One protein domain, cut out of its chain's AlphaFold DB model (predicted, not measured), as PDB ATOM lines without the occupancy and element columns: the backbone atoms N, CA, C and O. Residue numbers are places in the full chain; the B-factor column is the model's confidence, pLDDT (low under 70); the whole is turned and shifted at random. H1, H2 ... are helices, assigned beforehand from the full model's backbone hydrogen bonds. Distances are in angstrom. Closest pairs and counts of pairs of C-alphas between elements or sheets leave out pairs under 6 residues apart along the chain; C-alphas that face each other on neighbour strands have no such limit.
ATOM      1  N   HIS A  24     102.177 121.407  66.492       83.25
ATOM      2  CA  HIS A  24     101.268 120.952  67.536       83.25
ATOM      3  C   HIS A  24     101.872 119.787  68.329       83.25
ATOM      4  O   HIS A  24     101.904 119.824  69.560       83.25
ATOM      5  N   GLU A  25     102.429 118.790  67.639       81.50
ATOM      6  CA  GLU A  25     103.067 117.634  68.281       81.50
ATOM      7  C   GLU A  25     104.342 118.019  69.037       81.50
ATOM      8  O   GLU A  25     104.580 117.542  70.147       81.50
ATOM      9  N   SER A  26     105.111 118.971  68.506       82.31
ATOM     10  CA  SER A  26     106.278 119.527  69.205       82.31
ATOM     11  C   SER A  26     105.874 120.253  70.496       82.31
ATOM     12  O   SER A  26     106.511 120.091  71.539       82.31
ATOM     13  N   GLY A  27     104.771 121.010  70.456       83.62
ATOM     14  CA  GLY A  27     104.190 121.650  71.637       83.62
ATOM     15  C   GLY A  27     103.692 120.640  72.674       83.62
ATOM     16  O   GLY A  27     103.943 120.814  73.867       83.62
ATOM     17  N   ARG A  28     103.049 119.549  72.238       83.19
ATOM     18  CA  ARG A  28     102.611 118.454  73.121       83.19
ATOM     19  C   ARG A  28     103.783 117.743  73.790       83.19
ATOM     20  O   ARG A  28     103.714 117.481  74.990       83.19
ATOM     21  N   ALA A  29     104.849 117.458  73.045       82.06
ATOM     22  CA  ALA A  29     106.048 116.826  73.588       82.06
ATOM     23  C   ALA A  29     106.707 117.712  74.657       82.06
ATOM     24  O   ALA A  29     107.013 117.240  75.752       82.06
ATOM     25  N   MET A  30     106.832 119.014  74.382       83.81
ATOM     26  CA  MET A  30     107.372 119.973  75.349       83.81
ATOM     27  C   MET A  30     106.474 120.116  76.586       83.81
ATOM     28  O   MET A  30     106.974 120.194  77.705       83.81
ATOM     29  N   ALA A  31     105.149 120.101  76.417       81.88
ATOM     30  CA  ALA A  31     104.207 120.140  77.535       81.88
ATOM     31  C   ALA A  31     104.309 118.891  78.427       81.88
ATOM     32  O   ALA A  31     104.275 119.016  79.649       81.88
ATOM     33  N   ALA A  32     104.475 117.702  77.839       82.31
ATOM     34  CA  ALA A  32     104.666 116.460  78.589       82.31
ATOM     35  C   ALA A  32     105.980 116.464  79.389       82.31
ATOM     36  O   ALA A  32     106.000 116.053  80.545       82.31
ATOM     37  N   LEU A  33     107.051 116.989  78.795       83.75
ATOM     38  CA  LEU A  33     108.353 117.146  79.441       83.75
ATOM     39  C   LEU A  33     108.309 118.193  80.573       83.75
ATOM     40  O   LEU A  33     108.881 117.976  81.636       83.75
ATOM     41  N   MET A  34     107.565 119.290  80.400       78.69
ATOM     42  CA  MET A  34     107.332 120.303  81.444       78.69
ATOM     43  C   MET A  34     106.395 119.842  82.567       78.69
ATOM     44  O   MET A  34     106.451 120.396  83.665       78.69
ATOM     45  N   ALA A  35     105.534 118.856  82.311       80.81
ATOM     46  CA  ALA A  35     104.654 118.274  83.322       80.81
ATOM     47  C   ALA A  35     105.401 117.344  84.296       80.81
ATOM     48  O   ALA A  35     104.910 117.105  85.402       80.81
ATOM     49  N   ASP A  36     106.578 116.832  83.914       81.00
ATOM     50  CA  ASP A  36     107.441 116.091  84.830       81.00
ATOM     51  C   ASP A  36     108.062 117.042  85.859       81.00
ATOM     52  O   ASP A  36     108.835 117.948  85.540       81.00
ATOM     53  N   TRP A  37     107.730 116.816  87.129       74.94
ATOM     54  CA  TRP A  37     108.232 117.644  88.222       74.94
ATOM     55  C   TRP A  37     109.754 117.511  88.387       74.94
ATOM     56  O   TRP A  37     110.387 118.471  88.828       74.94
ATOM     57  N   VAL A  38     110.343 116.363  88.016       77.06
ATOM     58  CA  VAL A  38     111.795 116.133  88.107       77.06
ATOM     59  C   VAL A  38     112.524 116.970  87.063       77.06
ATOM     60  O   VAL A  38     113.401 117.752  87.425       77.06
ATOM     61  N   PHE A  39     112.106 116.887  85.794       82.75
ATOM     62  CA  PHE A  39     112.637 117.755  84.742       82.75
ATOM     63  C   PHE A  39     112.455 119.241  85.086       82.75
ATOM     64  O   PHE A  39     113.391 120.025  84.954       82.75
ATOM     65  N   SER A  40     111.267 119.645  85.552       77.12
ATOM     66  CA  SER A  40     110.984 121.044  85.904       77.12
ATOM     67  C   SER A  40     111.932 121.577  86.990       77.12
ATOM     68  O   SER A  40     112.405 122.713  86.906       77.12
ATOM     69  N   LEU A  41     112.262 120.743  87.982       75.62
ATOM     70  CA  LEU A  41     113.201 121.080  89.049       75.62
ATOM     71  C   LEU A  41     114.650 121.155  88.550       75.62
ATOM     72  O   LEU A  41     115.342 122.128  88.848       75.62
ATOM     73  N   GLU A  42     115.105 120.164  87.780       77.25
ATOM     74  CA  GLU A  42     116.452 120.149  87.190       77.25
ATOM     75  C   GLU A  42     116.651 121.340  86.250       77.25
ATOM     76  O   GLU A  42     117.661 122.033  86.345       77.25
ATOM     77  N   ALA A  43     115.648 121.662  85.431       78.81
ATOM     78  CA  ALA A  43     115.645 122.856  84.596       78.81
ATOM     79  C   ALA A  43     115.714 124.144  85.435       78.81
ATOM     80  O   ALA A  43     116.424 125.075  85.067       78.81
ATOM     81  N   TYR A  44     115.034 124.209  86.586       76.31
ATOM     82  CA  TYR A  44     115.089 125.373  87.481       76.31
ATOM     83  C   TYR A  44     116.456 125.568  88.151       76.31
ATOM     84  O   TYR A  44     116.853 126.710  88.420       76.31
ATOM     85  N   LEU A  45     117.149 124.466  88.438       75.94
ATOM     86  CA  LEU A  45     118.471 124.436  89.066       75.94
ATOM     87  C   LEU A  45     119.621 124.502  88.050       75.94
ATOM     88  O   LEU A  45     120.752 124.778  88.451       75.94
ATOM     89  N   ALA A  46     119.342 124.272  86.767       79.31
ATOM     90  CA  ALA A  46     120.330 124.270  85.701       79.31
ATOM     91  C   ALA A  46     121.046 125.623  85.613       79.31
ATOM     92  O   ALA A  46     120.435 126.676  85.418       79.31
ATOM     93  N   THR A  47     122.370 125.580  85.741       77.31
ATOM     94  CA  THR A  47     123.238 126.753  85.561       77.31
ATOM     95  C   THR A  47     123.851 126.798  84.169       77.31
ATOM     96  O   THR A  47     124.142 127.881  83.665       77.31
ATOM     97  N   ASN A  48     124.006 125.631  83.537       82.19
ATOM     98  CA  ASN A  48     124.619 125.475  82.225       82.19
ATOM     99  C   ASN A  48     123.661 124.795  81.240       82.19
ATOM    100  O   ASN A  48     122.817 123.986  81.621       82.19
ATOM    101  N   GLU A  49     123.866 125.037  79.944       82.88
ATOM    102  CA  GLU A  49     123.128 124.364  78.862       82.88
ATOM    103  C   GLU A  49     123.222 122.832  78.948       82.88
ATOM    104  O   GLU A  49     122.248 122.125  78.703       82.88
ATOM    105  N   ARG A  50     124.385 122.313  79.361       79.50
ATOM    106  CA  ARG A  50     124.645 120.874  79.488       79.50
ATOM    107  C   ARG A  50     123.760 120.222  80.541       79.50
ATOM    108  O   ARG A  50     123.362 119.081  80.354       79.50
ATOM    109  N   ASP A  51     123.426 120.950  81.603       75.75
ATOM    110  CA  ASP A  51     122.570 120.448  82.677       75.75
ATOM    111  C   ASP A  51     121.140 120.244  82.154       75.75
ATOM    112  O   ASP A  51     120.505 119.239  82.455       75.75
ATOM    113  N   LEU A  52     120.671 121.147  81.286       81.94
ATOM    114  CA  LEU A  52     119.360 121.041  80.644       81.94
ATOM    115  C   LEU A  52     119.314 119.913  79.600       81.94
ATOM    116  O   LEU A  52     118.327 119.181  79.531       81.94
ATOM    117  N   TYR A  53     120.381 119.742  78.810       83.06
ATOM    118  CA  TYR A  53     120.495 118.614  77.876       83.06
ATOM    119  C   TYR A  53     120.514 117.268  78.604       83.06
ATOM    120  O   TYR A  53     119.842 116.337  78.166       83.06
ATOM    121  N   ASN A  54     121.238 117.176  79.722       80.12
ATOM    122  CA  ASN A  54     121.275 115.970  80.547       80.12
ATOM    123  C   ASN A  54     119.900 115.679  81.162       80.12
ATOM    124  O   ASN A  54     119.416 114.564  81.029       80.12
ATOM    125  N   ALA A  55     119.216 116.689  81.713       80.19
ATOM    126  CA  ALA A  55     117.856 116.532  82.237       80.19
ATOM    127  C   ALA A  55     116.869 116.028  81.166       80.19
ATOM    128  O   ALA A  55     115.984 115.213  81.439       80.19
ATOM    129  N   MET A  56     117.027 116.493  79.921       83.25
ATOM    130  CA  MET A  56     116.208 116.046  78.792       83.25
ATOM    131  C   MET A  56     116.534 114.606  78.387       83.25
ATOM    132  O   MET A  56     115.616 113.828  78.128       83.25
ATOM    133  N   ALA A  57     117.818 114.240  78.347       82.69
ATOM    134  CA  ALA A  57     118.253 112.870  78.088       82.69
ATOM    135  C   ALA A  57     117.725 111.901  79.161       82.69
ATOM    136  O   ALA A  57     117.128 110.882  78.820       82.69
ATOM    137  N   ASP A  58     117.818 112.281  80.435       78.88
ATOM    138  CA  ASP A  58     117.339 111.485  81.569       78.88
ATOM    139  C   ASP A  58     115.815 111.278  81.538       78.88
ATOM    140  O   ASP A  58     115.307 110.207  81.889       78.88
ATOM    141  N   PHE A  59     115.060 112.287  81.091       83.69
ATOM    142  CA  PHE A  59     113.624 112.144  80.847       83.69
ATOM    143  C   PHE A  59     113.339 111.139  79.719       83.69
ATOM    144  O   PHE A  59     112.472 110.274  79.875       83.69
ATOM    145  N   MET A  60     114.073 111.221  78.603       81.94
ATOM    146  CA  MET A  60     113.901 110.309  77.465       81.94
ATOM    147  C   MET A  60     114.223 108.856  77.831       81.94
ATOM    148  O   MET A  60     113.459 107.967  77.453       81.94
ATOM    149  N   ASP A  61     115.261 108.611  78.631       79.50
ATOM    150  CA  ASP A  61     115.624 107.270  79.112       79.50
ATOM    151  C   ASP A  61     114.515 106.623  79.967       79.50
ATOM    152  O   ASP A  61     114.370 105.399  79.995       79.50
ATOM    153  N   CYS A  62     113.689 107.432  80.642       72.06
ATOM    154  CA  CYS A  62     112.548 106.966  81.440       72.06
ATOM    155  C   CYS A  62     111.225 106.930  80.656       72.06
ATOM    156  O   CYS A  62     110.203 106.463  81.179       72.06
ATOM    157  N   SER A  63     111.221 107.442  79.425       76.12
ATOM    158  CA  SER A  63     110.040 107.491  78.575       76.12
ATOM    159  C   SER A  63     109.861 106.151  77.865       76.12
ATOM    160  O   SER A  63     110.730 105.673  77.140       76.12
ATOM    161  N   ILE A  64     108.722 105.505  78.098       75.94
ATOM    162  CA  ILE A  64     108.393 104.248  77.429       75.94
ATOM    163  C   ILE A  64     107.507 104.582  76.236       75.94
ATOM    164  O   ILE A  64     106.379 105.048  76.403       75.94
ATOM    165  N   VAL A  65     108.013 104.333  75.029       74.12
ATOM    166  CA  VAL A  65     107.226 104.476  73.801       74.12
ATOM    167  C   VAL A  65     106.328 103.255  73.658       74.12
ATOM    168  O   VAL A  65     106.804 102.126  73.544       74.12
ATOM    169  N   ILE A  66     105.018 103.486  73.666       72.75
ATOM    170  CA  ILE A  66     104.026 102.433  73.459       72.75
ATOM    171  C   ILE A  66     103.639 102.443  71.972       72.75
ATOM    172  O   ILE A  66     103.226 103.490  71.469       72.75
ATOM    173  N   PRO A  67     103.785 101.319  71.244       72.44
ATOM    174  CA  PRO A  67     103.349 101.241  69.856       72.44
ATOM    175  C   PRO A  67     101.818 101.397  69.768       72.44
ATOM    176  O   PRO A  67     101.113 100.926  70.659       72.44
ATOM    177  N   PRO A  68     101.280 102.007  68.696       62.31
ATOM    178  CA  PRO A  68      99.855 102.342  68.559       62.31
ATOM    179  C   PRO A  68      98.937 101.130  68.293       62.31
ATOM    180  O   PRO A  68      97.894 101.264  67.663       62.31
ATOM    181  N   THR A  69      99.321  99.926  68.717       63.81
ATOM    182  CA  THR A  69      98.486  98.724  68.595       63.81
ATOM    183  C   THR A  69      97.306  98.832  69.561       63.81
ATOM    184  O   THR A  69      97.522  99.223  70.704       63.81
ATOM    185  N   ASP A  70      96.087  98.490  69.123       57.47
ATOM    186  CA  ASP A  70      94.864  98.575  69.938       57.47
ATOM    187  C   ASP A  70      95.061  97.908  71.312       57.47
ATOM    188  O   ASP A  70      95.058  96.682  71.446       57.47
ATOM    189  N   ILE A  71      95.265  98.727  72.347       62.44
ATOM    190  CA  ILE A  71      95.367  98.284  73.737       62.44
ATOM    191  C   ILE A  71      93.945  97.924  74.165       62.44
ATOM    192  O   ILE A  71      93.148  98.796  74.493       62.44
ATOM    193  N   GLN A  72      93.616  96.636  74.120       62.75
ATOM    194  CA  GLN A  72      92.262  96.161  74.416       62.75
ATOM    195  C   GLN A  72      91.938  96.134  75.924       62.75
ATOM    196  O   GLN A  72      90.761  96.125  76.265       62.75
ATOM    197  N   ASP A  73      92.943  96.141  76.818       71.06
ATOM    198  CA  ASP A  73      92.738  95.995  78.271       71.06
ATOM    199  C   ASP A  73      93.789  96.712  79.150       71.06
ATOM    200  O   ASP A  73      95.002  96.504  79.006       71.06
ATOM    201  N   ASP A  74      93.324  97.442  80.172       67.38
ATOM    202  CA  ASP A  74      94.142  98.146  81.184       67.38
ATOM    203  C   ASP A  74      95.082  97.213  81.972       67.38
ATOM    204  O   ASP A  74      96.087  97.640  82.556       67.38
ATOM    205  N   SER A  75      94.802  95.906  82.000       68.88
ATOM    206  CA  SER A  75      95.666  94.924  82.664       68.88
ATOM    207  C   SER A  75      97.026  94.754  81.987       68.88
ATOM    208  O   SER A  75      97.991  94.414  82.676       68.88
ATOM    209  N   MET A  76      97.131  95.030  80.683       67.81
ATOM    210  CA  MET A  76      98.392  94.937  79.931       67.81
ATOM    211  C   MET A  76      99.351  96.088  80.262       67.81
ATOM    212  O   MET A  76     100.566  95.942  80.142       67.81
ATOM    213  N   LEU A  77      98.819  97.208  80.761       72.00
ATOM    214  CA  LEU A  77      99.596  98.381  81.163       72.00
ATOM    215  C   LEU A  77     100.171  98.253  82.581       72.00
ATOM    216  O   LEU A  77     101.196  98.862  82.879       72.00
ATOM    217  N   LYS A  78      99.583  97.430  83.464       76.00
ATOM    218  CA  LYS A  78     100.035  97.289  84.867       76.00
ATOM    219  C   LYS A  78     101.517  96.899  85.020       76.00
ATOM    220  O   LYS A  78     102.193  97.513  85.850       76.00
ATOM    221  N   PRO A  79     102.063  95.922  84.270       75.56
ATOM    222  CA  PRO A  79     103.484  95.582  84.351       75.56
ATOM    223  C   PRO A  79     104.388  96.730  83.889       75.56
ATOM    224  O   PRO A  79     105.419  96.979  84.512       75.56
ATOM    225  N   ILE A  80     103.973  97.454  82.846       75.50
ATOM    226  CA  ILE A  80     104.711  98.587  82.275       75.50
ATOM    227  C   ILE A  80     104.719  99.759  83.258       75.50
ATOM    228  O   ILE A  80     105.779 100.310  83.532       75.50
ATOM    229  N   ILE A  81     103.578 100.072  83.877       74.19
ATOM    230  CA  ILE A  81     103.465 101.109  84.912       74.19
ATOM    231  C   ILE A  81     104.349 100.770  86.115       74.19
ATOM    232  O   ILE A  81     105.042 101.640  86.637       74.19
ATOM    233  N   ASN A  82     104.371  99.509  86.558       76.75
ATOM    234  CA  ASN A  82     105.239  99.084  87.659       76.75
ATOM    235  C   ASN A  82     106.726  99.192  87.297       76.75
ATOM    236  O   ASN A  82     107.533  99.596  88.135       76.75
ATOM    237  N   PHE A  83     107.086  98.855  86.059       76.19
ATOM    238  CA  PHE A  83     108.446  98.999  85.550       76.19
ATOM    239  C   PHE A  83     108.859 100.474  85.450       76.19
ATOM    240  O   PHE A  83     109.891 100.856  85.999       76.19
ATOM    241  N   GLN A  84     108.006 101.326  84.880       73.31
ATOM    242  CA  GLN A  84     108.211 102.772  84.798       73.31
ATOM    243  C   GLN A  84     108.327 103.403  86.191       73.31
ATOM    244  O   GLN A  84     109.236 104.185  86.451       73.31
ATOM    245  N   LYS A  85     107.460 103.010  87.135       70.88
ATOM    246  CA  LYS A  85     107.509 103.464  88.533       70.88
ATOM    247  C   LYS A  85     108.808 103.054  89.221       70.88
ATOM    248  O   LYS A  85     109.326 103.815  90.033       70.88
ATOM    249  N   LYS A  86     109.345 101.874  88.898       74.44
ATOM    250  CA  LYS A  86     110.650 101.423  89.389       74.44
ATOM    251  C   LYS A  86     111.790 102.261  88.804       74.44
ATOM    252  O   LYS A  86     112.621 102.717  89.578       74.44
ATOM    253  N   MET A  87     111.783 102.533  87.495       69.38
ATOM    254  CA  MET A  87     112.771 103.412  86.848       69.38
ATOM    255  C   MET A  87     112.749 104.830  87.439       69.38
ATOM    256  O   MET A  87     113.790 105.362  87.813       69.38
ATOM    257  N   LEU A  88     111.556 105.402  87.636       67.06
ATOM    258  CA  LEU A  88     111.367 106.693  88.309       67.06
ATOM    259  C   LEU A  88     111.872 106.672  89.758       67.06
ATOM    260  O   LEU A  88     112.542 107.599  90.200       67.06
ATOM    261  N   HIS A  89     111.576 105.614  90.515       65.75
ATOM    262  CA  HIS A  89     112.033 105.489  91.898       65.75
ATOM    263  C   HIS A  89     113.562 105.344  91.998       65.75
ATOM    264  O   HIS A  89     114.175 105.890  92.918       65.75
ATOM    265  N   ASP A  90     114.186 104.641  91.054       63.78
ATOM    266  CA  ASP A  90     115.644 104.556  90.956       63.78
ATOM    267  C   ASP A  90     116.261 105.928  90.594       63.78
ATOM    268  O   ASP A  90     117.310 106.268  91.145       63.78
ATOM    269  N   ARG A  91     115.566 106.767  89.802       61.00
ATOM    270  CA  ARG A  91     115.939 108.170  89.495       61.00
ATOM    271  C   ARG A  91     115.754 109.150  90.661       61.00
ATOM    272  O   ARG A  91     116.494 110.117  90.743       61.00
ATOM    273  N   VAL A  92     114.829 108.926  91.597       56.09
ATOM    274  CA  VAL A  92     114.672 109.793  92.796       56.09
ATOM    275  C   VAL A  92     115.784 109.545  93.835       56.09
ATOM    276  O   VAL A  92     116.043 110.374  94.709       56.09
ATOM    277  N   ARG A  93     116.495 108.414  93.746       51.38
ATOM    278  CA  ARG A  93     117.548 108.026  94.698       51.38
ATOM    279  C   ARG A  93     118.956 108.635  94.544       51.38
ATOM    280  O   ARG A  93     119.705 108.461  95.508       51.38
ATOM    281  N   PRO A  94     119.373 109.340  93.473       46.72
ATOM    282  CA  PRO A  94     120.738 109.851  93.409       46.72
ATOM    283  C   PRO A  94     120.988 111.179  94.133       46.72
ATOM    284  O   PRO A  94     122.142 111.387  94.497       46.72
TER     285      PRO A  94
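AT A GLANCE: This is residues 24 to 94 of the 399 residues of the protein "Slc4a1 protein" of Danio rerio (UniProt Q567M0). Two helices, H2 and H3, lie side by side as a short hairpin; H1 makes a corner with H2, and its residues 24 to 32 stick out away from the hairpin. A wide loop after H3 swings out at residues 67 to 76, and the longest helix, H4, then turns back to meet the end of H3 at Cys 62, a slight contact in a loosely formed whole. The printed part has 71 residues with four named helices, H1, H2, H3 and H4 in chain order, and no named strand; the class is all helix. The whole is loose, with a radius of gyration of the C-alphas of 14.2 A, and flat, spanning 45 by 34 by 15 A.

HOW THE PARTS SIT: H4, residues 78 to 92, and H3, residues 49 to 62, only just touch, with 3 pairs of C-alphas within 8 A. H3 takes part with residue 62 alone and H4 with residues 84 to 88 alone; the closest C-alphas, those of Cys 62 and Met 87, are 6.5 A apart. These two helices form a helical hairpin, at a shallow tilt of 28 degrees, opposite ways. H3 also touches H2, residues 37 to 45, with the closest C-alphas, those of Ala 43 and Leu 52, 5.7 A apart. H2 and H3 are a helical hairpin too, at a shallow tilt of 11 degrees, opposite ways. H1, residues 24 to 35, and H2 only just touch, with 3 pairs of C-alphas within 8 A, and touch only at the corner; H1 does so with residues 33 to 34 alone. The closest C-alphas there, those of Met 34 and Ser 40, are 5.8 A apart, and the lines are about perpendicular at 83 degrees. H1 and H3 are close but not clearly touching, with the C-alphas of Leu 33 and Phe 59 the closest at 7.4 A. H4 is apart from H1, and only just apart from H2, with the closest C-alphas 8.4 A apart. In H1, H2, H3 and H4 every O i to N i+4 pair is within hydrogen-bond range.

IN THESE COORDINATES: H4 is 20.8 A long from first to last C-alpha, from C-alpha 78 at (100.035, 97.289, 84.867) to C-alpha 92 at (114.672, 109.793, 92.796). H3 measures 20.5 A, H2 12.3 A and H1 16.4 A; H1 begins at C-alpha 24, (101.268, 120.952, 67.536).

THE WHOLE: The two C-alphas farthest apart, those of Thr 47 and Gln 72, are 44.9 A apart. The printed part has no cut. The links H1 to H2 and H2 to H3 are tight, and H3 to H4 is a long link of 15 residues. Residues 24 to 32, which belong to H1, and residues 67 to 76 stand free. The mean pLDDT of the printed part is 74.8; residues 68 to 72, 74 to 76 and 87 to 94 are under 70.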